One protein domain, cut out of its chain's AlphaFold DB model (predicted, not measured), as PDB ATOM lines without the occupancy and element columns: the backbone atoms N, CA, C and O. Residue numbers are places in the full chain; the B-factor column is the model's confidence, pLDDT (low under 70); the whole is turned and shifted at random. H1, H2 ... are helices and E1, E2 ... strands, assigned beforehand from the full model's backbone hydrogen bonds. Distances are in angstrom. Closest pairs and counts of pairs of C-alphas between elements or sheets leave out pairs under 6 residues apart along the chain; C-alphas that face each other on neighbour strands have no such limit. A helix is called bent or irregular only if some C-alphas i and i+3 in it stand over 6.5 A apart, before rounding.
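This is residues 95 to 232 of the 326 residues of an uncharacterized protein of Methanosarcinales archaeon (UniProt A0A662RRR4). A strongly twisted sheet of five strands curls round the long helix H4, which lies on one face, and H5 folds back along H4 away from the sheet. H2 and H3 cover part of the opposite face, while H1 sits beside the edge strand E2. The printed part has 138 residues, with five named helices and five named strands in the order E1 H1 E2 E3 H2 H3 E4 E5 H4 H5; the sheet runs E2 E1 E3 E5 E4 and is mixed, and the class is mixed, helices and strands. The whole is compact, with a radius of gyration of the C-alphas of 14.0 A, and spans 34 by 32 by 25 A.

E1, residues 97 to 102, H1, residues 108 to 114, and E2, residues 118 to 122, form a strand-helix-strand unit, two parallel neighbour strands with a helix between, and its crossover is right-handed. N 99 and O 119 are 2.8 A apart, within hydrogen-bond range. H1 stands at the sheet's level, with a height over the sheet of 1.2 A. E3, residues 134 to 139, is parallel to E1, with N 135 and O 100 at 2.9 A. H2, residues 145 to 152, lies over E3; their closest C-alphas, Trp 138 and Val 146, are 6.3 A apart. H3, residues 158 to 166, on the same face as H2, and E5, residues 177 to 182, come closest at the C-alphas of Val 164 and Gly 182, 5.9 A. E5 is parallel to E3, with N 136 and O 178 at 2.8 A, and forms an antiparallel hairpin with E4, residues 171 to 173, where N 172 and O 179 are 2.8 A apart. H4, residues 185 to 203, is on the opposite face from H2 and H3; its closest C-alpha pair with E5 is Thr 188 and Gly 182, 4.0 A. H4 and H5, residues 207 to 224, form a helical hairpin and touch, their closest C-alphas, Pro 198 and Ala 210, being 4.0 A apart. H5 touches H1 with residues 221 to 224 alone. Every O i to N i+4 pair is within hydrogen-bond range in H1, H2 and H3, against 13 of 15 in H4 and 9 of 14 in H5.

E1 begins at C-alpha 97 (12.311, -39.753, -1.943). E3 and E5 each measure 16.5 A, H4 25.3 A and H5 24.6 A. H4 and H5 are irregular: C-alphas 194 and 197 are 7.8 A apart, and C-alphas 212 and 215 are 7.6 A apart. H5 ends at C-alpha 224 (-2.391, -27.885, 7.383).

The two C-alphas farthest apart, Glu 95 and Lys 166, are 37.9 A apart. The printed part has no cut, and the link from E2 to E3, 11 residues, is long. The mean pLDDT of the printed part is 73.9; residues 201 to 219 are among the 43 under 70.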
ATOM      1  N   GLU A  95      12.816 -34.867  -7.235       38.72
ATOM      2  CA  GLU A  95      13.078 -36.307  -7.219       38.72
ATOM      3  C   GLU A  95      12.437 -36.908  -5.962       38.72
ATOM      4  O   GLU A  95      12.902 -36.672  -4.835       38.72
ATOM      5  N   ASN A  96      11.360 -37.670  -6.162       47.12
ATOM      6  CA  ASN A  96      10.637 -38.384  -5.110       47.12
ATOM      7  C   ASN A  96      11.591 -39.187  -4.220       47.12
ATOM      8  O   ASN A  96      12.395 -39.986  -4.704       47.12
ATOM      9  N   THR A  97      11.495 -38.999  -2.902       56.84
ATOM     10  CA  THR A  97      12.311 -39.753  -1.943       56.84
ATOM     11  C   THR A  97      11.489 -40.627  -1.011       56.84
ATOM     12  O   THR A  97      10.894 -40.153  -0.058       56.84
ATOM     13  N   THR A  98      11.589 -41.920  -1.311       63.91
ATOM     14  CA  THR A  98      11.567 -43.125  -0.472       63.91
ATOM     15  C   THR A  98      12.028 -43.073   0.993       63.91
ATOM     16  O   THR A  98      13.131 -43.562   1.231       63.91
ATOM     17  N   ILE A  99      11.281 -42.563   1.979       68.00
ATOM     18  CA  ILE A  99      11.678 -42.655   3.406       68.00
ATOM     19  C   ILE A  99      10.908 -43.758   4.126       68.00
ATOM     20  O   ILE A  99       9.686 -43.803   4.068       68.00
ATOM     21  N   ARG A 100      11.619 -44.632   4.848       73.31
ATOM     22  CA  ARG A 100      10.998 -45.579   5.784       73.31
ATOM     23  C   ARG A 100      10.772 -44.876   7.118       73.31
ATOM     24  O   ARG A 100      11.729 -44.345   7.681       73.31
ATOM     25  N   LEU A 101       9.531 -44.869   7.589       76.88
ATOM     26  CA  LEU A 101       9.120 -44.182   8.810       76.88
ATOM     27  C   LEU A 101       8.372 -45.134   9.732       76.88
ATOM     28  O   LEU A 101       7.550 -45.923   9.269       76.88
ATOM     29  N   PHE A 102       8.621 -45.012  11.029       79.38
ATOM     30  CA  PHE A 102       7.792 -45.621  12.060       79.38
ATOM     31  C   PHE A 102       7.748 -44.730  13.303       79.38
ATOM     32  O   PHE A 102       8.681 -43.967  13.562       79.38
ATOM     33  N   GLY A 103       6.650 -44.833  14.050       74.06
ATOM     34  CA  GLY A 103       6.355 -43.996  15.211       74.06
ATOM     35  C   GLY A 103       5.099 -43.138  15.052       74.06
ATOM     36  O   GLY A 103       4.470 -43.168  13.990       74.06
ATOM     37  N   PRO A 104       4.705 -42.405  16.110       73.69
ATOM     38  CA  PRO A 104       3.476 -41.624  16.124       73.69
ATOM     39  C   PRO A 104       3.614 -40.388  15.227       73.69
ATOM     40  O   PRO A 104       4.263 -39.406  15.587       73.69
ATOM     41  N   ILE A 105       2.993 -40.433  14.048       76.00
ATOM     42  CA  ILE A 105       2.852 -39.286  13.152       76.00
ATOM     43  C   ILE A 105       1.431 -39.247  12.589       76.00
ATOM     44  O   ILE A 105       0.854 -40.290  12.288       76.00
ATOM     45  N   GLU A 106       0.869 -38.047  12.470       79.31
ATOM     46  CA  GLU A 106      -0.484 -37.850  11.943       79.31
ATOM     47  C   GLU A 106      -0.548 -38.228  10.451       79.31
ATOM     48  O   GLU A 106       0.384 -37.941   9.693       79.31
ATOM     49  N   GLU A 107      -1.646 -38.850  10.003       77.81
ATOM     50  CA  GLU A 107      -1.812 -39.287   8.602       77.81
ATOM     51  C   GLU A 107      -1.728 -38.120   7.600       77.81
ATOM     52  O   GLU A 107      -1.168 -38.261   6.509       77.81
ATOM     53  N   ASP A 108      -2.189 -36.930   7.988       83.31
ATOM     54  CA  ASP A 108      -2.111 -35.721   7.160       83.31
ATOM     55  C   ASP A 108      -0.659 -35.308   6.852       83.31
ATOM     56  O   ASP A 108      -0.375 -34.698   5.814       83.31
ATOM     57  N   TYR A 109       0.293 -35.717   7.699       81.62
ATOM     58  CA  TYR A 109       1.718 -35.469   7.489       81.62
ATOM     59  C   TYR A 109       2.259 -36.199   6.251       81.62
ATOM     60  O   TYR A 109       3.215 -35.735   5.627       81.62
ATOM     61  N   PHE A 110       1.638 -37.308   5.838       84.62
ATOM     62  CA  PHE A 110       2.041 -38.066   4.651       84.62
ATOM     63  C   PHE A 110       1.738 -37.285   3.375       84.62
ATOM     64  O   PHE A 110       2.612 -37.133   2.521       84.62
ATOM     65  N   SER A 111       0.526 -36.739   3.270       85.00
ATOM     66  CA  SER A 111       0.129 -35.879   2.150       85.00
ATOM     67  C   SER A 111       0.981 -34.609   2.116       85.00
ATOM     68  O   SER A 111       1.521 -34.247   1.070       85.00
ATOM     69  N   PHE A 112       1.201 -33.988   3.280       84.00
ATOM     70  CA  PHE A 112       2.063 -32.815   3.418       84.00
ATOM     71  C   PHE A 112       3.520 -33.082   2.989       84.00
ATOM     72  O   PHE A 112       4.158 -32.230   2.361       84.00
ATOM     73  N   ALA A 113       4.055 -34.267   3.293       81.81
ATOM     74  CA  ALA A 113       5.382 -34.702   2.866       81.81
ATOM     75  C   ALA A 113       5.462 -34.993   1.363       81.81
ATOM     76  O   ALA A 113       6.414 -34.550   0.709       81.81
ATOM     77  N   ALA A 114       4.445 -35.649   0.801       82.38
ATOM     78  CA  ALA A 114       4.373 -35.965  -0.624       82.38
ATOM     79  C   ALA A 114       4.356 -34.695  -1.493       82.38
ATOM     80  O   ALA A 114       5.108 -34.609  -2.463       82.38
ATOM     81  N   GLU A 115       3.609 -33.655  -1.092       81.31
ATOM     82  CA  GLU A 115       3.622 -32.327  -1.742       81.31
ATOM     83  C   GLU A 115       5.030 -31.708  -1.832       81.31
ATOM     84  O   GLU A 115       5.306 -30.878  -2.697       81.31
ATOM     85  N   ARG A 116       5.939 -32.111  -0.937       77.69
ATOM     86  CA  ARG A 116       7.327 -31.629  -0.847       77.69
ATOM     87  C   ARG A 116       8.343 -32.603  -1.430       77.69
ATOM     88  O   ARG A 116       9.547 -32.333  -1.342       77.69
ATOM     89  N   GLY A 117       7.891 -33.701  -2.031       76.75
ATOM     90  CA  GLY A 117       8.766 -34.693  -2.646       76.75
ATOM     91  C   GLY A 117       9.343 -35.743  -1.721       76.75
ATOM     92  O   GLY A 117      10.352 -36.383  -2.038       76.75
ATOM     93  N   VAL A 118       8.738 -35.892  -0.553       76.88
ATOM     94  CA  VAL A 118       9.096 -36.914   0.416       76.88
ATOM     95  C   VAL A 118       7.977 -37.943   0.415       76.88
ATOM     96  O   VAL A 118       6.909 -37.709   0.967       76.88
ATOM     97  N   ASP A 119       8.243 -39.093  -0.195       81.69
ATOM     98  CA  ASP A 119       7.337 -40.230  -0.136       81.69
ATOM     99  C   ASP A 119       7.617 -40.990   1.160       81.69
ATOM    100  O   ASP A 119       8.709 -41.528   1.364       81.69
ATOM    101  N   ILE A 120       6.632 -41.039   2.052       82.31
ATOM    102  CA  ILE A 120       6.744 -41.774   3.310       82.31
ATOM    103  C   ILE A 120       6.201 -43.188   3.108       82.31
ATOM    104  O   ILE A 120       5.043 -43.390   2.746       82.31
ATOM    105  N   ARG A 121       7.038 -44.186   3.385       83.12
ATOM    106  CA  ARG A 121       6.647 -45.585   3.512       83.12
ATOM    107  C   ARG A 121       6.639 -45.961   4.986       83.12
ATOM    108  O   ARG A 121       7.698 -46.120   5.594       83.12
ATOM    109  N   TRP A 122       5.444 -46.145   5.530       82.94
ATOM    110  CA  TRP A 122       5.286 -46.696   6.869       82.94
ATOM    111  C   TRP A 122       5.797 -48.144   6.917       82.94
ATOM    112  O   TRP A 122       5.573 -48.916   5.977       82.94
ATOM    113  N   ILE A 123       6.512 -48.492   7.984       79.38
ATOM    114  CA  ILE A 123       6.953 -49.860   8.281       79.38
ATOM    115  C   ILE A 123       6.604 -50.216   9.726       79.38
ATOM    116  O   ILE A 123       6.608 -49.348  10.595       79.38
ATOM    117  N   ASP A 124       6.337 -51.494   9.986       79.69
ATOM    118  CA  ASP A 124       6.168 -51.990  11.352       79.69
ATOM    119  C   ASP A 124       7.516 -51.924  12.096       79.69
ATOM    120  O   ASP A 124       8.566 -52.248  11.526       79.69
ATOM    121  N   ALA A 125       7.502 -51.509  13.366       76.38
ATOM    122  CA  ALA A 125       8.707 -51.416  14.191       76.38
ATOM    123  C   ALA A 125       9.451 -52.763  14.269       76.38
ATOM    124  O   ALA A 125      10.679 -52.791  14.199       76.38
ATOM    125  N   LYS A 126       8.726 -53.890  14.297       78.75
ATOM    126  CA  LYS A 126       9.295 -55.251  14.328       78.75
ATOM    127  C   LYS A 126      10.002 -55.644  13.031       78.75
ATOM    128  O   LYS A 126      10.780 -56.598  13.019       78.75
ATOM    129  N   GLU A 127       9.738 -54.943  11.930       81.62
ATOM    130  CA  GLU A 127      10.391 -55.186  10.642       81.62
ATOM    131  C   GLU A 127      11.704 -54.409  10.478       81.62
ATOM    132  O   GLU A 127      12.484 -54.716   9.570       81.62
ATOM    133  N   TYR A 128      11.964 -53.412  11.331       81.00
ATOM    134  CA  TYR A 128      13.181 -52.613  11.256       81.00
ATOM    135  C   TYR A 128      14.418 -53.426  11.650       81.00
ATOM    136  O   TYR A 128      14.424 -54.189  12.616       81.00
ATOM    137  N   LYS A 129      15.512 -53.210  10.918       79.25
ATOM    138  CA  LYS A 129      16.829 -53.763  11.250       79.25
ATOM    139  C   LYS A 129      17.849 -52.645  11.390       79.25
ATOM    140  O   LYS A 129      17.927 -51.759  10.541       79.25
ATOM    141  N   LYS A 130      18.681 -52.711  12.434       74.94
ATOM    142  CA  LYS A 130      19.786 -51.760  12.634       74.94
ATOM    143  C   LYS A 130      20.667 -51.670  11.380       74.94
ATOM    144  O   LYS A 130      21.073 -52.694  10.832       74.94
ATOM    145  N   GLY A 131      20.956 -50.444  10.940       67.44
ATOM    146  CA  GLY A 131      21.686 -50.162   9.696       67.44
ATOM    147  C   GLY A 131      20.786 -49.963   8.469       67.44
ATOM    148  O   GLY A 131      21.272 -49.618   7.396       67.44
ATOM    149  N   GLU A 132      19.469 -50.150   8.591       73.25
ATOM    150  CA  GLU A 132      18.540 -49.725   7.549       73.25
ATOM    151  C   GLU A 132      18.311 -48.216   7.583       73.25
ATOM    152  O   GLU A 132      18.209 -47.591   8.640       73.25
ATOM    153  N   ARG A 133      18.144 -47.635   6.392       73.69
ATOM    154  CA  ARG A 133      17.819 -46.220   6.255       73.69
ATOM    155  C   ARG A 133      16.395 -45.937   6.713       73.69
ATOM    156  O   ARG A 133      15.456 -46.239   5.977       73.69
ATOM    157  N   ALA A 134      16.249 -45.336   7.891       80.00
ATOM    158  CA  ALA A 134      14.946 -45.003   8.459       80.00
ATOM    159  C   ALA A 134      14.938 -43.671   9.220       80.00
ATOM    160  O   ALA A 134      15.983 -43.175   9.658       80.00
ATOM    161  N   VAL A 135      13.733 -43.122   9.371       81.81
ATOM    162  CA  VAL A 135      13.399 -42.093  10.358       81.81
ATOM    163  C   VAL A 135      12.530 -42.740  11.435       81.81
ATOM    164  O   VAL A 135      11.511 -43.357  11.129       81.81
ATOM    165  N   VAL A 136      12.957 -42.603  12.683       85.25
ATOM    166  CA  VAL A 136      12.300 -43.130  13.880       85.25
ATOM    167  C   VAL A 136      11.661 -41.971  14.617       85.25
ATOM    168  O   VAL A 136      12.353 -41.001  14.917       85.25
ATOM    169  N   ILE A 137      10.371 -42.063  14.921       88.44
ATOM    170  CA  ILE A 137       9.678 -41.091  15.766       88.44
ATOM    171  C   ILE A 137       9.336 -41.768  17.089       88.44
ATOM    172  O   ILE A 137       8.732 -42.834  17.081       88.44
ATOM    173  N   TRP A 138       9.718 -41.172  18.216       90.81
ATOM    174  CA  TRP A 138       9.525 -41.782  19.531       90.81
ATOM    175  C   TRP A 138       8.962 -40.815  20.571       90.81
ATOM    176  O   TRP A 138       9.582 -39.809  20.905       90.81
ATOM    177  N   ASP A 139       7.815 -41.166  21.142       90.38
ATOM    178  CA  ASP A 139       7.318 -40.552  22.371       90.38
ATOM    179  C   ASP A 139       7.829 -41.356  23.574       90.38
ATOM    180  O   ASP A 139       7.422 -42.494  23.802       90.38
ATOM    181  N   TYR A 140       8.723 -40.764  24.362       87.00
ATOM    182  CA  TYR A 140       9.323 -41.400  25.536       87.00
ATOM    183  C   TYR A 140       8.299 -41.794  26.603       87.00
ATOM    184  O   TYR A 140       8.489 -42.784  27.317       87.00
ATOM    185  N   SER A 141       7.222 -41.013  26.738       87.38
ATOM    186  CA  SER A 141       6.158 -41.294  27.701       87.38
ATOM    187  C   SER A 141       5.300 -42.485  27.278       87.38
ATOM    188  O   SER A 141       4.668 -43.118  28.131       87.38
ATOM    189  N   ALA A 142       5.310 -42.826  25.985       87.31
ATOM    190  CA  ALA A 142       4.613 -43.980  25.461       87.31
ATOM    191  C   ALA A 142       5.350 -45.275  25.828       87.31
ATOM    192  O   ALA A 142       6.579 -45.382  25.818       87.31
ATOM    193  N   ASN A 143       4.570 -46.296  26.171       83.00
ATOM    194  CA  ASN A 143       5.073 -47.651  26.339       83.00
ATOM    195  C   ASN A 143       4.595 -48.493  25.159       83.00
ATOM    196  O   ASN A 143       3.580 -49.183  25.265       83.00
ATOM    197  N   ASP A 144       5.297 -48.353  24.038       83.69
ATOM    198  CA  ASP A 144       4.933 -48.896  22.735       83.69
ATOM    199  C   ASP A 144       6.075 -49.705  22.093       83.69
ATOM    200  O   ASP A 144       7.190 -49.794  22.614       83.69
ATOM    201  N   ASP A 145       5.785 -50.280  20.926       85.12
ATOM    202  CA  ASP A 145       6.733 -51.070  20.137       85.12
ATOM    203  C   ASP A 145       7.971 -50.247  19.701       85.12
ATOM    204  O   ASP A 145       9.024 -50.818  19.415       85.12
ATOM    205  N   VAL A 146       7.895 -48.905  19.666       86.50
ATOM    206  CA  VAL A 146       9.047 -48.044  19.334       86.50
ATOM    207  C   VAL A 146      10.039 -48.005  20.487       86.50
ATOM    208  O   VAL A 146      11.249 -48.094  20.265       86.50
ATOM    209  N   LYS A 147       9.545 -47.907  21.724       87.12
ATOM    210  CA  LYS A 147      10.388 -47.980  22.918       87.12
ATOM    211  C   LYS A 147      11.115 -49.320  23.006       87.12
ATOM    212  O   LYS A 147      12.319 -49.330  23.266       87.12
ATOM    213  N   GLU A 148      10.408 -50.427  22.768       88.62
ATOM    214  CA  GLU A 148      11.016 -51.764  22.715       88.62
ATOM    215  C   GLU A 148      12.116 -51.810  21.650       88.62
ATOM    216  O   GLU A 148      13.243 -52.203  21.947       88.62
ATOM    217  N   LEU A 149      11.847 -51.295  20.446       87.94
ATOM    218  CA  LEU A 149      12.833 -51.252  19.369       87.94
ATOM    219  C   LEU A 149      14.091 -50.454  19.729       87.94
ATOM    220  O   LEU A 149      15.206 -50.905  19.459       87.94
ATOM    221  N   ILE A 150      13.928 -49.263  20.317       87.56
ATOM    222  CA  ILE A 150      15.054 -48.412  20.721       87.56
ATOM    223  C   ILE A 150      15.961 -49.149  21.708       87.56
ATOM    224  O   ILE A 150      17.185 -49.053  21.587       87.56
ATOM    225  N   GLN A 151      15.372 -49.909  22.633       89.19
ATOM    226  CA  GLN A 151      16.097 -50.690  23.632       89.19
ATOM    227  C   GLN A 151      16.746 -51.944  23.032       89.19
ATOM    228  O   GLN A 151      17.938 -52.161  23.227       89.19
ATOM    229  N   GLU A 152      15.998 -52.753  22.278       89.19
ATOM    230  CA  GLU A 152      16.476 -54.029  21.727       89.19
ATOM    231  C   GLU A 152      17.547 -53.857  20.647       89.19
ATOM    232  O   GLU A 152      18.485 -54.650  20.562       89.19
ATOM    233  N   GLN A 153      17.411 -52.832  19.805       87.38
ATOM    234  CA  GLN A 153      18.367 -52.541  18.735       87.38
ATOM    235  C   GLN A 153      19.472 -51.575  19.184       87.38
ATOM    236  O   GLN A 153      20.342 -51.231  18.377       87.38
ATOM    237  N   GLU A 154      19.456 -51.139  20.450       88.44
ATOM    238  CA  GLU A 154      20.397 -50.170  21.021       88.44
ATOM    239  C   GLU A 154      20.550 -48.948  20.094       88.44
ATOM    240  O   GLU A 154      21.644 -48.652  19.596       88.44
ATOM    241  N   LEU A 155      19.417 -48.321  19.752       83.06
ATOM    242  CA  LEU A 155      19.383 -47.160  18.851       83.06
ATOM    243  C   LEU A 155      19.804 -45.869  19.550       83.06
ATOM    244  O   LEU A 155      20.299 -44.964  18.886       83.06
ATOM    245  N   LEU A 156      19.621 -45.812  20.869       80.81
ATOM    246  CA  LEU A 156      20.061 -44.736  21.752       80.81
ATOM    247  C   LEU A 156      20.821 -45.337  22.935       80.81
ATOM    248  O   LEU A 156      20.507 -46.442  23.386       80.81
ATOM    249  N   THR A 157      21.802 -44.607  23.468       82.06
ATOM    250  CA  THR A 157      22.438 -44.991  24.738       82.06
ATOM    251  C   THR A 157      21.498 -44.746  25.926       82.06
ATOM    252  O   THR A 157      20.497 -44.039  25.816       82.06
ATOM    253  N   ALA A 158      21.821 -45.309  27.097       82.50
ATOM    254  CA  ALA A 158      21.055 -45.056  28.322       82.50
ATOM    255  C   ALA A 158      21.006 -43.562  28.696       82.50
ATOM    256  O   ALA A 158      19.960 -43.064  29.096       82.50
ATOM    257  N   GLU A 159      22.122 -42.860  28.506       75.69
ATOM    258  CA  GLU A 159      22.246 -41.417  28.714       75.69
ATOM    259  C   GLU A 159      21.378 -40.633  27.723       75.69
ATOM    260  O   GLU A 159      20.613 -39.760  28.116       75.69
ATOM    261  N   GLU A 160      21.408 -40.997  26.439       78.31
ATOM    262  CA  GLU A 160      20.575 -40.356  25.418       78.31
ATOM    263  C   GLU A 160      19.078 -40.576  25.675       78.31
ATOM    264  O   GLU A 160      18.288 -39.649  25.520       78.31
ATOM    265  N   MET A 161      18.672 -41.765  26.131       83.06
ATOM    266  CA  MET A 161      17.289 -42.012  26.553       83.06
ATOM    267  C   MET A 161      16.898 -41.170  27.775       83.06
ATOM    268  O   MET A 161      15.779 -40.661  27.830       83.06
ATOM    269  N   GLU A 162      17.802 -40.996  28.742       79.25
ATOM    270  CA  GLU A 162      17.571 -40.127  29.898       79.25
ATOM    271  C   GLU A 162      17.382 -38.661  29.471       79.25
ATOM    272  O   GLU A 162      16.454 -38.003  29.948       79.25
ATOM    273  N   GLN A 163      18.185 -38.175  28.517       68.12
ATOM    274  CA  GLN A 163      18.041 -36.837  27.926       68.12
ATOM    275  C   GLN A 163      16.677 -36.656  27.247       68.12
ATOM    276  O   GLN A 163      16.025 -35.625  27.441       68.12
ATOM    277  N   VAL A 164      16.200 -37.657  26.489       72.50
ATOM    278  CA  VAL A 164      14.840 -37.616  25.918       72.50
ATOM    279  C   VAL A 164      13.803 -37.534  27.039       72.50
ATOM    280  O   VAL A 164      12.917 -36.684  26.983       72.50
ATOM    281  N   GLY A 165      13.936 -38.350  28.089       74.12
ATOM    282  CA  GLY A 165      13.005 -38.366  29.221       74.12
ATOM    283  C   GLY A 165      12.946 -37.054  30.010       74.12
ATOM    284  O   GLY A 165      11.888 -36.689  30.527       74.12
ATOM    285  N   LYS A 166      14.049 -36.300  30.060       71.69
ATOM    286  CA  LYS A 166      14.096 -34.942  30.630       71.69
ATOM    287  C   LYS A 166      13.614 -33.862  29.653       71.69
ATOM    288  O   LYS A 166      13.333 -32.738  30.068       71.69
ATOM    289  N   GLY A 167      13.451 -34.204  28.374       59.41
ATOM    290  CA  GLY A 167      13.105 -33.277  27.295       59.41
ATOM    291  C   GLY A 167      14.270 -32.405  26.836       59.41
ATOM    292  O   GLY A 167      14.030 -31.381  26.208       59.41
ATOM    293  N   GLU A 168      15.500 -32.801  27.159       58.16
ATOM    294  CA  GLU A 168      16.737 -32.059  26.883       58.16
ATOM    295  C   GLU A 168      17.236 -32.277  25.451       58.16
ATOM    296  O   GLU A 168      17.972 -31.454  24.903       58.16
ATOM    297  N   ARG A 169      16.848 -33.400  24.834       63.06
ATOM    298  CA  ARG A 169      17.240 -33.743  23.468       63.06
ATOM    299  C   ARG A 169      16.112 -34.453  22.742       63.06
ATOM    300  O   ARG A 169      15.550 -35.422  23.241       63.06
ATOM    301  N   THR A 170      15.810 -33.974  21.541       65.25
ATOM    302  CA  THR A 170      14.678 -34.447  20.734       65.25
ATOM    303  C   THR A 170      15.090 -34.973  19.363       65.25
ATOM    304  O   THR A 170      14.241 -35.334  18.550       65.25
ATOM    305  N   PHE A 171      16.391 -34.999  19.069       67.69
ATOM    306  CA  PHE A 171      16.875 -35.302  17.731       67.69
ATOM    307  C   PHE A 171      18.274 -35.933  17.720       67.69
ATOM    308  O   PHE A 171      19.206 -35.467  18.391       67.69
ATOM    309  N   PHE A 172      18.426 -36.987  16.919       71.75
ATOM    310  CA  PHE A 172      19.641 -37.791  16.801       71.75
ATOM    311  C   PHE A 172      19.885 -38.173  15.337       71.75
ATOM    312  O   PHE A 172      18.964 -38.586  14.633       71.75
ATOM    313  N   ILE A 173      21.137 -38.056  14.888       64.19
ATOM    314  CA  ILE A 173      21.583 -38.510  13.565       64.19
ATOM    315  C   ILE A 173      22.655 -39.574  13.762       64.19
ATOM    316  O   ILE A 173      23.690 -39.310  14.373       64.19
ATOM    317  N   TYR A 174      22.418 -40.736  13.172       66.06
ATOM    318  CA  TYR A 174      23.390 -41.802  12.976       66.06
ATOM    319  C   TYR A 174      23.519 -42.095  11.478       66.06
ATOM    320  O   TYR A 174      22.647 -41.713  10.694       66.06
ATOM    321  N   ASP A 175      24.585 -42.795  11.082       56.34
ATOM    322  CA  ASP A 175      24.938 -43.038   9.672       56.34
ATOM    323  C   ASP A 175      23.750 -43.524   8.819       56.34
ATOM    324  O   ASP A 175      23.527 -43.042   7.703       56.34
ATOM    325  N   ASP A 176      22.933 -44.428   9.371       68.19
ATOM    326  CA  ASP A 176      21.764 -44.966   8.682       68.19
ATOM    327  C   ASP A 176      20.413 -44.542   9.283       68.19
ATOM    328  O   ASP A 176      19.392 -44.613   8.594       68.19
ATOM    329  N   THR A 177      20.369 -43.970  10.481       71.56
ATOM    330  CA  THR A 177      19.108 -43.770  11.210       71.56
ATOM    331  C   THR A 177      19.002 -42.357  11.750       71.56
ATOM    332  O   THR A 177      19.935 -41.846  12.363       71.56
ATOM    333  N   ILE A 178      17.848 -41.731  11.551       76.25
ATOM    334  CA  ILE A 178      17.507 -40.452  12.179       76.25
ATOM    335  C   ILE A 178      16.430 -40.731  13.215       76.25
ATOM    336  O   ILE A 178      15.461 -41.413  12.900       76.25
ATOM    337  N   ILE A 179      16.591 -40.216  14.429       78.31
ATOM    338  CA  ILE A 179      15.617 -40.381  15.510       78.31
ATOM    339  C   ILE A 179      15.116 -39.002  15.916       78.31
ATOM    340  O   ILE A 179      15.913 -38.126  16.246       78.31
ATOM    341  N   ILE A 180      13.801 -38.822  15.883       78.94
ATOM    342  CA  ILE A 180      13.088 -37.653  16.387       78.94
ATOM    343  C   ILE A 180      12.292 -38.126  17.596       78.94
ATOM    344  O   ILE A 180      11.472 -39.027  17.475       78.94
ATOM    345  N   ALA A 181      12.542 -37.560  18.766       80.06
ATOM    346  CA  ALA A 181      11.919 -38.022  19.993       80.06
ATOM    347  C   ALA A 181      11.450 -36.867  20.871       80.06
ATOM    348  O   ALA A 181      11.962 -35.757  20.771       80.06
ATOM    349  N   GLY A 182      10.497 -37.119  21.756       78.56
ATOM    350  CA  GLY A 182      10.077 -36.161  22.770       78.56
ATOM    351  C   GLY A 182       9.805 -36.852  24.094       78.56
ATOM    352  O   GLY A 182       9.466 -38.030  24.134       78.56
ATOM    353  N   LYS A 183       9.938 -36.105  25.195       79.88
ATOM    354  CA  LYS A 183       9.606 -36.595  26.542       79.88
ATOM    355  C   LYS A 183       8.138 -37.021  26.676       79.88
ATOM    356  O   LYS A 183       7.814 -37.823  27.544       79.88
ATOM    357  N   ASP A 184       7.276 -36.404  25.869       82.25
ATOM    358  CA  ASP A 184       5.834 -36.590  25.804       82.25
ATOM    359  C   ASP A 184       5.337 -36.353  24.366       82.25
ATOM    360  O   ASP A 184       6.081 -35.872  23.497       82.25
ATOM    361  N   HIS A 185       4.064 -36.668  24.123       83.81
ATOM    362  CA  HIS A 185       3.413 -36.538  22.817       83.81
ATOM    363  C   HIS A 185       3.527 -35.134  22.218       83.81
ATOM    364  O   HIS A 185       3.828 -34.974  21.037       83.81
ATOM    365  N   ASN A 186       3.344 -34.095  23.035       76.00
ATOM    366  CA  ASN A 186       3.368 -32.710  22.565       76.00
ATOM    367  C   ASN A 186       4.778 -32.301  22.130       76.00
ATOM    368  O   ASN A 186       4.959 -31.714  21.061       76.00
ATOM    369  N   LEU A 187       5.794 -32.646  22.927       71.44
ATOM    370  CA  LEU A 187       7.183 -32.380  22.569       71.44
ATOM    371  C   LEU A 187       7.606 -33.189  21.336       71.44
ATOM    372  O   LEU A 187       8.351 -32.675  20.504       71.44
ATOM    373  N   THR A 188       7.092 -34.410  21.180       79.06
ATOM    374  CA  THR A 188       7.341 -35.257  20.005       79.06
ATOM    375  C   THR A 188       6.755 -34.629  18.740       79.06
ATOM    376  O   THR A 188       7.470 -34.459  17.754       79.06
ATOM    377  N   LYS A 189       5.490 -34.191  18.776       77.00
ATOM    378  CA  LYS A 189       4.832 -33.493  17.656       77.00
ATOM    379  C   LYS A 189       5.594 -32.253  17.216       77.00
ATOM    380  O   LYS A 189       5.855 -32.067  16.028       77.00
ATOM    381  N   ARG A 190       5.997 -31.431  18.185       73.56
ATOM    382  CA  ARG A 190       6.824 -30.254  17.932       73.56
ATOM    383  C   ARG A 190       8.156 -30.635  17.285       73.56
ATOM    384  O   ARG A 190       8.521 -30.058  16.265       73.56
ATOM    385  N   ALA A 191       8.853 -31.627  17.837       72.44
ATOM    386  CA  ALA A 191      10.135 -32.076  17.306       72.44
ATOM    387  C   ALA A 191      10.017 -32.577  15.859       72.44
ATOM    388  O   ALA A 191      10.884 -32.270  15.041       72.44
ATOM    389  N   VAL A 192       8.938 -33.290  15.520       76.94
ATOM    390  CA  VAL A 192       8.640 -33.729  14.147       76.94
ATOM    391  C   VAL A 192       8.420 -32.531  13.229       76.94
ATOM    392  O   VAL A 192       9.068 -32.445  12.188       76.94
ATOM    393  N   ALA A 193       7.566 -31.583  13.618       72.75
ATOM    394  CA  ALA A 193       7.292 -30.390  12.822       72.75
ATOM    395  C   ALA A 193       8.566 -29.579  12.523       72.75
ATOM    396  O   ALA A 193       8.782 -29.180  11.380       72.75
ATOM    397  N   GLU A 194       9.427 -29.397  13.525       69.31
ATOM    398  CA  GLU A 194      10.660 -28.610  13.414       69.31
ATOM    399  C   GLU A 194      11.782 -29.346  12.666       69.31
ATOM    400  O   GLU A 194      12.561 -28.707  11.961       69.31
ATOM    401  N   ASN A 195      11.897 -30.677  12.797       68.94
ATOM    402  CA  ASN A 195      13.113 -31.396  12.392       68.94
ATOM    403  C   ASN A 195      12.938 -32.400  11.246       68.94
ATOM    404  O   ASN A 195      13.937 -32.762  10.623       68.94
ATOM    405  N   PHE A 196      11.720 -32.827  10.903       76.31
ATOM    406  CA  PHE A 196      11.510 -33.899   9.921       76.31
ATOM    407  C   PHE A 196      12.061 -33.580   8.521       76.31
ATOM    408  O   PHE A 196      12.910 -34.301   7.992       76.31
ATOM    409  N   PHE A 197      11.619 -32.477   7.917       74.75
ATOM    410  CA  PHE A 197      12.094 -32.059   6.594       74.75
ATOM    411  C   PHE A 197      13.564 -31.642   6.576       74.75
ATOM    412  O   PHE A 197      14.282 -32.101   5.680       74.75
ATOM    413  N   PRO A 198      14.056 -30.840   7.544       67.50
ATOM    414  CA  PRO A 198      15.482 -30.561   7.629       67.50
ATOM    415  C   PRO A 198      16.346 -31.826   7.637       67.50
ATOM    416  O   PRO A 198      17.326 -31.903   6.898       67.50
ATOM    417  N   ALA A 199      15.955 -32.841   8.409       68.12
ATOM    418  CA  ALA A 199      16.687 -34.094   8.528       68.12
ATOM    419  C   ALA A 199      16.777 -34.864   7.203       68.12
ATOM    420  O   ALA A 199      17.831 -35.389   6.834       68.12
ATOM    421  N   ILE A 200      15.676 -34.911   6.456       70.81
ATOM    422  CA  ILE A 200      15.612 -35.603   5.166       70.81
ATOM    423  C   ILE A 200      16.446 -34.878   4.111       70.81
ATOM    424  O   ILE A 200      17.162 -35.518   3.338       70.81
ATOM    425  N   TRP A 201      16.381 -33.548   4.076       68.75
ATOM    426  CA  TRP A 201      17.122 -32.757   3.095       68.75
ATOM    427  C   TRP A 201      18.618 -32.715   3.399       68.75
ATOM    428  O   TRP A 201      19.416 -32.853   2.472       68.75
ATOM    429  N   LEU A 202      19.005 -32.693   4.680       57.53
ATOM    430  CA  LEU A 202      20.384 -32.955   5.091       57.53
ATOM    431  C   LEU A 202      20.902 -34.275   4.523       57.53
ATOM    432  O   LEU A 202      21.973 -34.318   3.927       57.53
ATOM    433  N   ARG A 203      20.121 -35.350   4.659       62.62
ATOM    434  CA  ARG A 203      20.516 -36.686   4.200       62.62
ATOM    435  C   ARG A 203      20.730 -36.773   2.685       62.62
ATOM    436  O   ARG A 203      21.443 -37.659   2.219       62.62
ATOM    437  N   LYS A 204      20.120 -35.871   1.914       62.47
ATOM    438  CA  LYS A 204      20.317 -35.752   0.463       62.47
ATOM    439  C   LYS A 204      21.491 -34.853   0.067       62.47
ATOM    440  O   LYS A 204      21.791 -34.763  -1.121       62.47
ATOM    441  N   GLY A 205      22.118 -34.168   1.020       55.97
ATOM    442  CA  GLY A 205      23.062 -33.092   0.733       55.97
ATOM    443  C   GLY A 205      22.387 -31.809   0.230       55.97
ATOM    444  O   GLY A 205      23.065 -30.921  -0.280       55.97
ATOM    445  N   ASP A 206      21.060 -31.682   0.373       60.16
ATOM    446  CA  ASP A 206      20.316 -30.457   0.057       60.16
ATOM    447  C   ASP A 206      20.291 -29.528   1.279       60.16
ATOM    448  O   ASP A 206      19.270 -29.259   1.923       60.16
ATOM    449  N   TYR A 207      21.490 -29.087   1.647       53.56
ATOM    450  CA  TYR A 207      21.738 -28.327   2.864       53.56
ATOM    451  C   TYR A 207      21.040 -26.965   2.861       53.56
ATOM    452  O   TYR A 207      20.561 -26.506   3.897       53.56
ATOM    453  N   GLU A 208      20.965 -26.299   1.705       51.44
ATOM    454  CA  GLU A 208      20.295 -25.001   1.598       51.44
ATOM    455  C   GLU A 208      18.813 -25.131   1.944       51.44
ATOM    456  O   GLU A 208      18.287 -24.359   2.753       51.44
ATOM    457  N   ARG A 209      18.162 -26.143   1.371       61.16
ATOM    458  CA  ARG A 209      16.760 -26.425   1.630       61.16
ATOM    459  C   ARG A 209      16.546 -26.845   3.080       61.16
ATOM    460  O   ARG A 209      15.627 -26.325   3.703       61.16
ATOM    461  N   ALA A 210      17.419 -27.682   3.647       55.66
ATOM    462  CA  ALA A 210      17.361 -28.096   5.053       55.66
ATOM    463  C   ALA A 210      17.389 -26.910   6.036       55.66
ATOM    464  O   ALA A 210      16.622 -26.889   6.997       55.66
ATOM    465  N   VAL A 211      18.221 -25.892   5.777       50.59
ATOM    466  CA  VAL A 211      18.265 -24.689   6.627       50.59
ATOM    467  C   VAL A 211      17.001 -23.838   6.485       50.59
ATOM    468  O   VAL A 211      16.516 -23.301   7.479       50.59
ATOM    469  N   ARG A 212      16.456 -23.712   5.269       52.12
ATOM    470  CA  ARG A 212      15.214 -22.953   5.028       52.12
ATOM    471  C   ARG A 212      13.981 -23.662   5.601       52.12
ATOM    472  O   ARG A 212      13.043 -23.003   6.028       52.12
ATOM    473  N   ALA A 213      14.023 -24.992   5.670       55.59
ATOM    474  CA  ALA A 213      12.931 -25.847   6.118       55.59
ATOM    475  C   ALA A 213      12.459 -25.579   7.544       55.59
ATOM    476  O   ALA A 213      11.263 -25.619   7.789       55.59
ATOM    477  N   ASN A 214      13.401 -25.356   8.467       57.84
ATOM    478  CA  ASN A 214      13.203 -25.607   9.895       57.84
ATOM    479  C   ASN A 214      11.900 -24.989  10.440       57.84
ATOM    480  O   ASN A 214      10.953 -25.713  10.723       57.84
ATOM    481  N   LEU A 215      11.806 -23.659  10.490       58.12
ATOM    482  CA  LEU A 215      10.632 -23.005  11.076       58.12
ATOM    483  C   LEU A 215       9.560 -22.652  10.032       58.12
ATOM    484  O   LEU A 215       8.387 -22.602  10.371       58.12
ATOM    485  N   GLU A 216       9.915 -22.470   8.754       63.59
ATOM    486  CA  GLU A 216       8.922 -22.183   7.701       63.59
ATOM    487  C   GLU A 216       8.005 -23.390   7.445       63.59
ATOM    488  O   GLU A 216       6.790 -23.236   7.349       63.59
ATOM    489  N   VAL A 217       8.571 -24.601   7.392       67.81
ATOM    490  CA  VAL A 217       7.792 -25.828   7.181       67.81
ATOM    491  C   VAL A 217       7.022 -26.211   8.442       67.81
ATOM    492  O   VAL A 217       5.890 -26.671   8.326       67.81
ATOM    493  N   ALA A 218       7.583 -25.970   9.630       65.38
ATOM    494  CA  ALA A 218       6.875 -26.170  10.891       65.38
ATOM    495  C   ALA A 218       5.628 -25.270  11.000       65.38
ATOM    496  O   ALA A 218       4.558 -25.755  11.356       65.38
ATOM    497  N   LEU A 219       5.741 -23.989  10.626       69.31
ATOM    498  CA  LEU A 219       4.612 -23.051  10.612       69.31
ATOM    499  C   LEU A 219       3.535 -23.456   9.599       69.31
ATOM    500  O   LEU A 219       2.349 -23.360   9.892       69.31
ATOM    501  N   GLU A 220       3.924 -23.942   8.421       74.38
ATOM    502  CA  GLU A 220       2.950 -24.431   7.442       74.38
ATOM    503  C   GLU A 220       2.282 -25.742   7.889       74.38
ATOM    504  O   GLU A 220       1.101 -25.962   7.620       74.38
ATOM    505  N   ALA A 221       3.013 -26.604   8.600       73.06
ATOM    506  CA  ALA A 221       2.455 -27.814   9.189       73.06
ATOM    507  C   ALA A 221       1.383 -27.483  10.243       73.06
ATOM    508  O   ALA A 221       0.344 -28.134  10.249       73.06
ATOM    509  N   MET A 222       1.574 -26.435  11.059       72.44
ATOM    510  CA  MET A 222       0.558 -25.960  12.018       72.44
ATOM    511  C   MET A 222      -0.763 -25.541  11.351       72.44
ATOM    512  O   MET A 222      -1.820 -25.650  11.964       72.44
ATOM    513  N   ASP A 223      -0.723 -25.074  10.098       77.19
ATOM    514  CA  ASP A 223      -1.931 -24.675   9.363       77.19
ATOM    515  C   ASP A 223      -2.667 -25.839   8.718       77.19
ATOM    516  O   ASP A 223      -3.885 -25.795   8.532       77.19
ATOM    517  N   LYS A 224      -1.900 -26.829   8.267       80.62
ATOM    518  CA  LYS A 224      -2.391 -27.885   7.383       80.62
ATOM    519  C   LYS A 224      -2.642 -29.204   8.096       80.62
ATOM    520  O   LYS A 224      -3.302 -30.057   7.514       80.62
ATOM    521  N   ILE A 225      -2.106 -29.382   9.300       78.88
ATOM    522  CA  ILE A 225      -2.137 -30.649  10.026       78.88
ATOM    523  C   ILE A 225      -2.790 -30.416  11.383       78.88
ATOM    524  O   ILE A 225      -2.292 -29.653  12.213       78.88
ATOM    525  N   GLU A 226      -3.915 -31.091  11.613       77.69
ATOM    526  CA  GLU A 226      -4.648 -30.969  12.866       77.69
ATOM    527  C   GLU A 226      -3.805 -31.464  14.054       77.69
ATOM    528  O   GLU A 226      -3.127 -32.491  14.007       77.69
ATOM    529  N   GLY A 227      -3.843 -30.712  15.155       70.81
ATOM    530  CA  GLY A 227      -3.194 -31.103  16.403       70.81
ATOM    531  C   GLY A 227      -1.677 -30.902  16.445       70.81
ATOM    532  O   GLY A 227      -1.062 -31.410  17.386       70.81
ATOM    533  N   ILE A 228      -1.074 -30.191  15.483       70.88
ATOM    534  CA  ILE A 228       0.267 -29.604  15.632       70.88
ATOM    535  C   ILE A 228       0.111 -28.199  16.226       70.88
ATOM    536  O   ILE A 228      -0.256 -27.261  15.526       70.88
ATOM    537  N   ASP A 229       0.412 -28.059  17.517       66.00
ATOM    538  CA  ASP A 229       0.432 -26.771  18.218       66.00
ATOM    539  C   ASP A 229       1.828 -26.528  18.806       66.00
ATOM    540  O   ASP A 229       2.268 -27.226  19.725       66.00
ATOM    541  N   ILE A 230       2.562 -25.581  18.220       62.12
ATOM    542  CA  ILE A 230       3.904 -25.199  18.664       62.12
ATOM    543  C   ILE A 230       3.791 -23.880  19.428       62.12
ATOM    544  O   ILE A 230       3.864 -22.798  18.848       62.12
ATOM    545  N   ASP A 231       3.664 -23.968  20.751       57.47
ATOM    546  CA  ASP A 231       3.723 -22.789  21.612       57.47
ATOM    547  C   ASP A 231       5.184 -22.362  21.835       57.47
ATOM    548  O   ASP A 231       5.959 -22.999  22.562       57.47
ATOM    549  N   LEU A 232       5.568 -21.278  21.160       56.91
ATOM    550  CA  LEU A 232       6.857 -20.601  21.326       56.91
ATOM    551  C   LEU A 232       6.743 -19.342  22.199       56.91
ATOM    552  O   LEU A 232       7.719 -18.604  22.327       56.91
TER     553      LEU A 232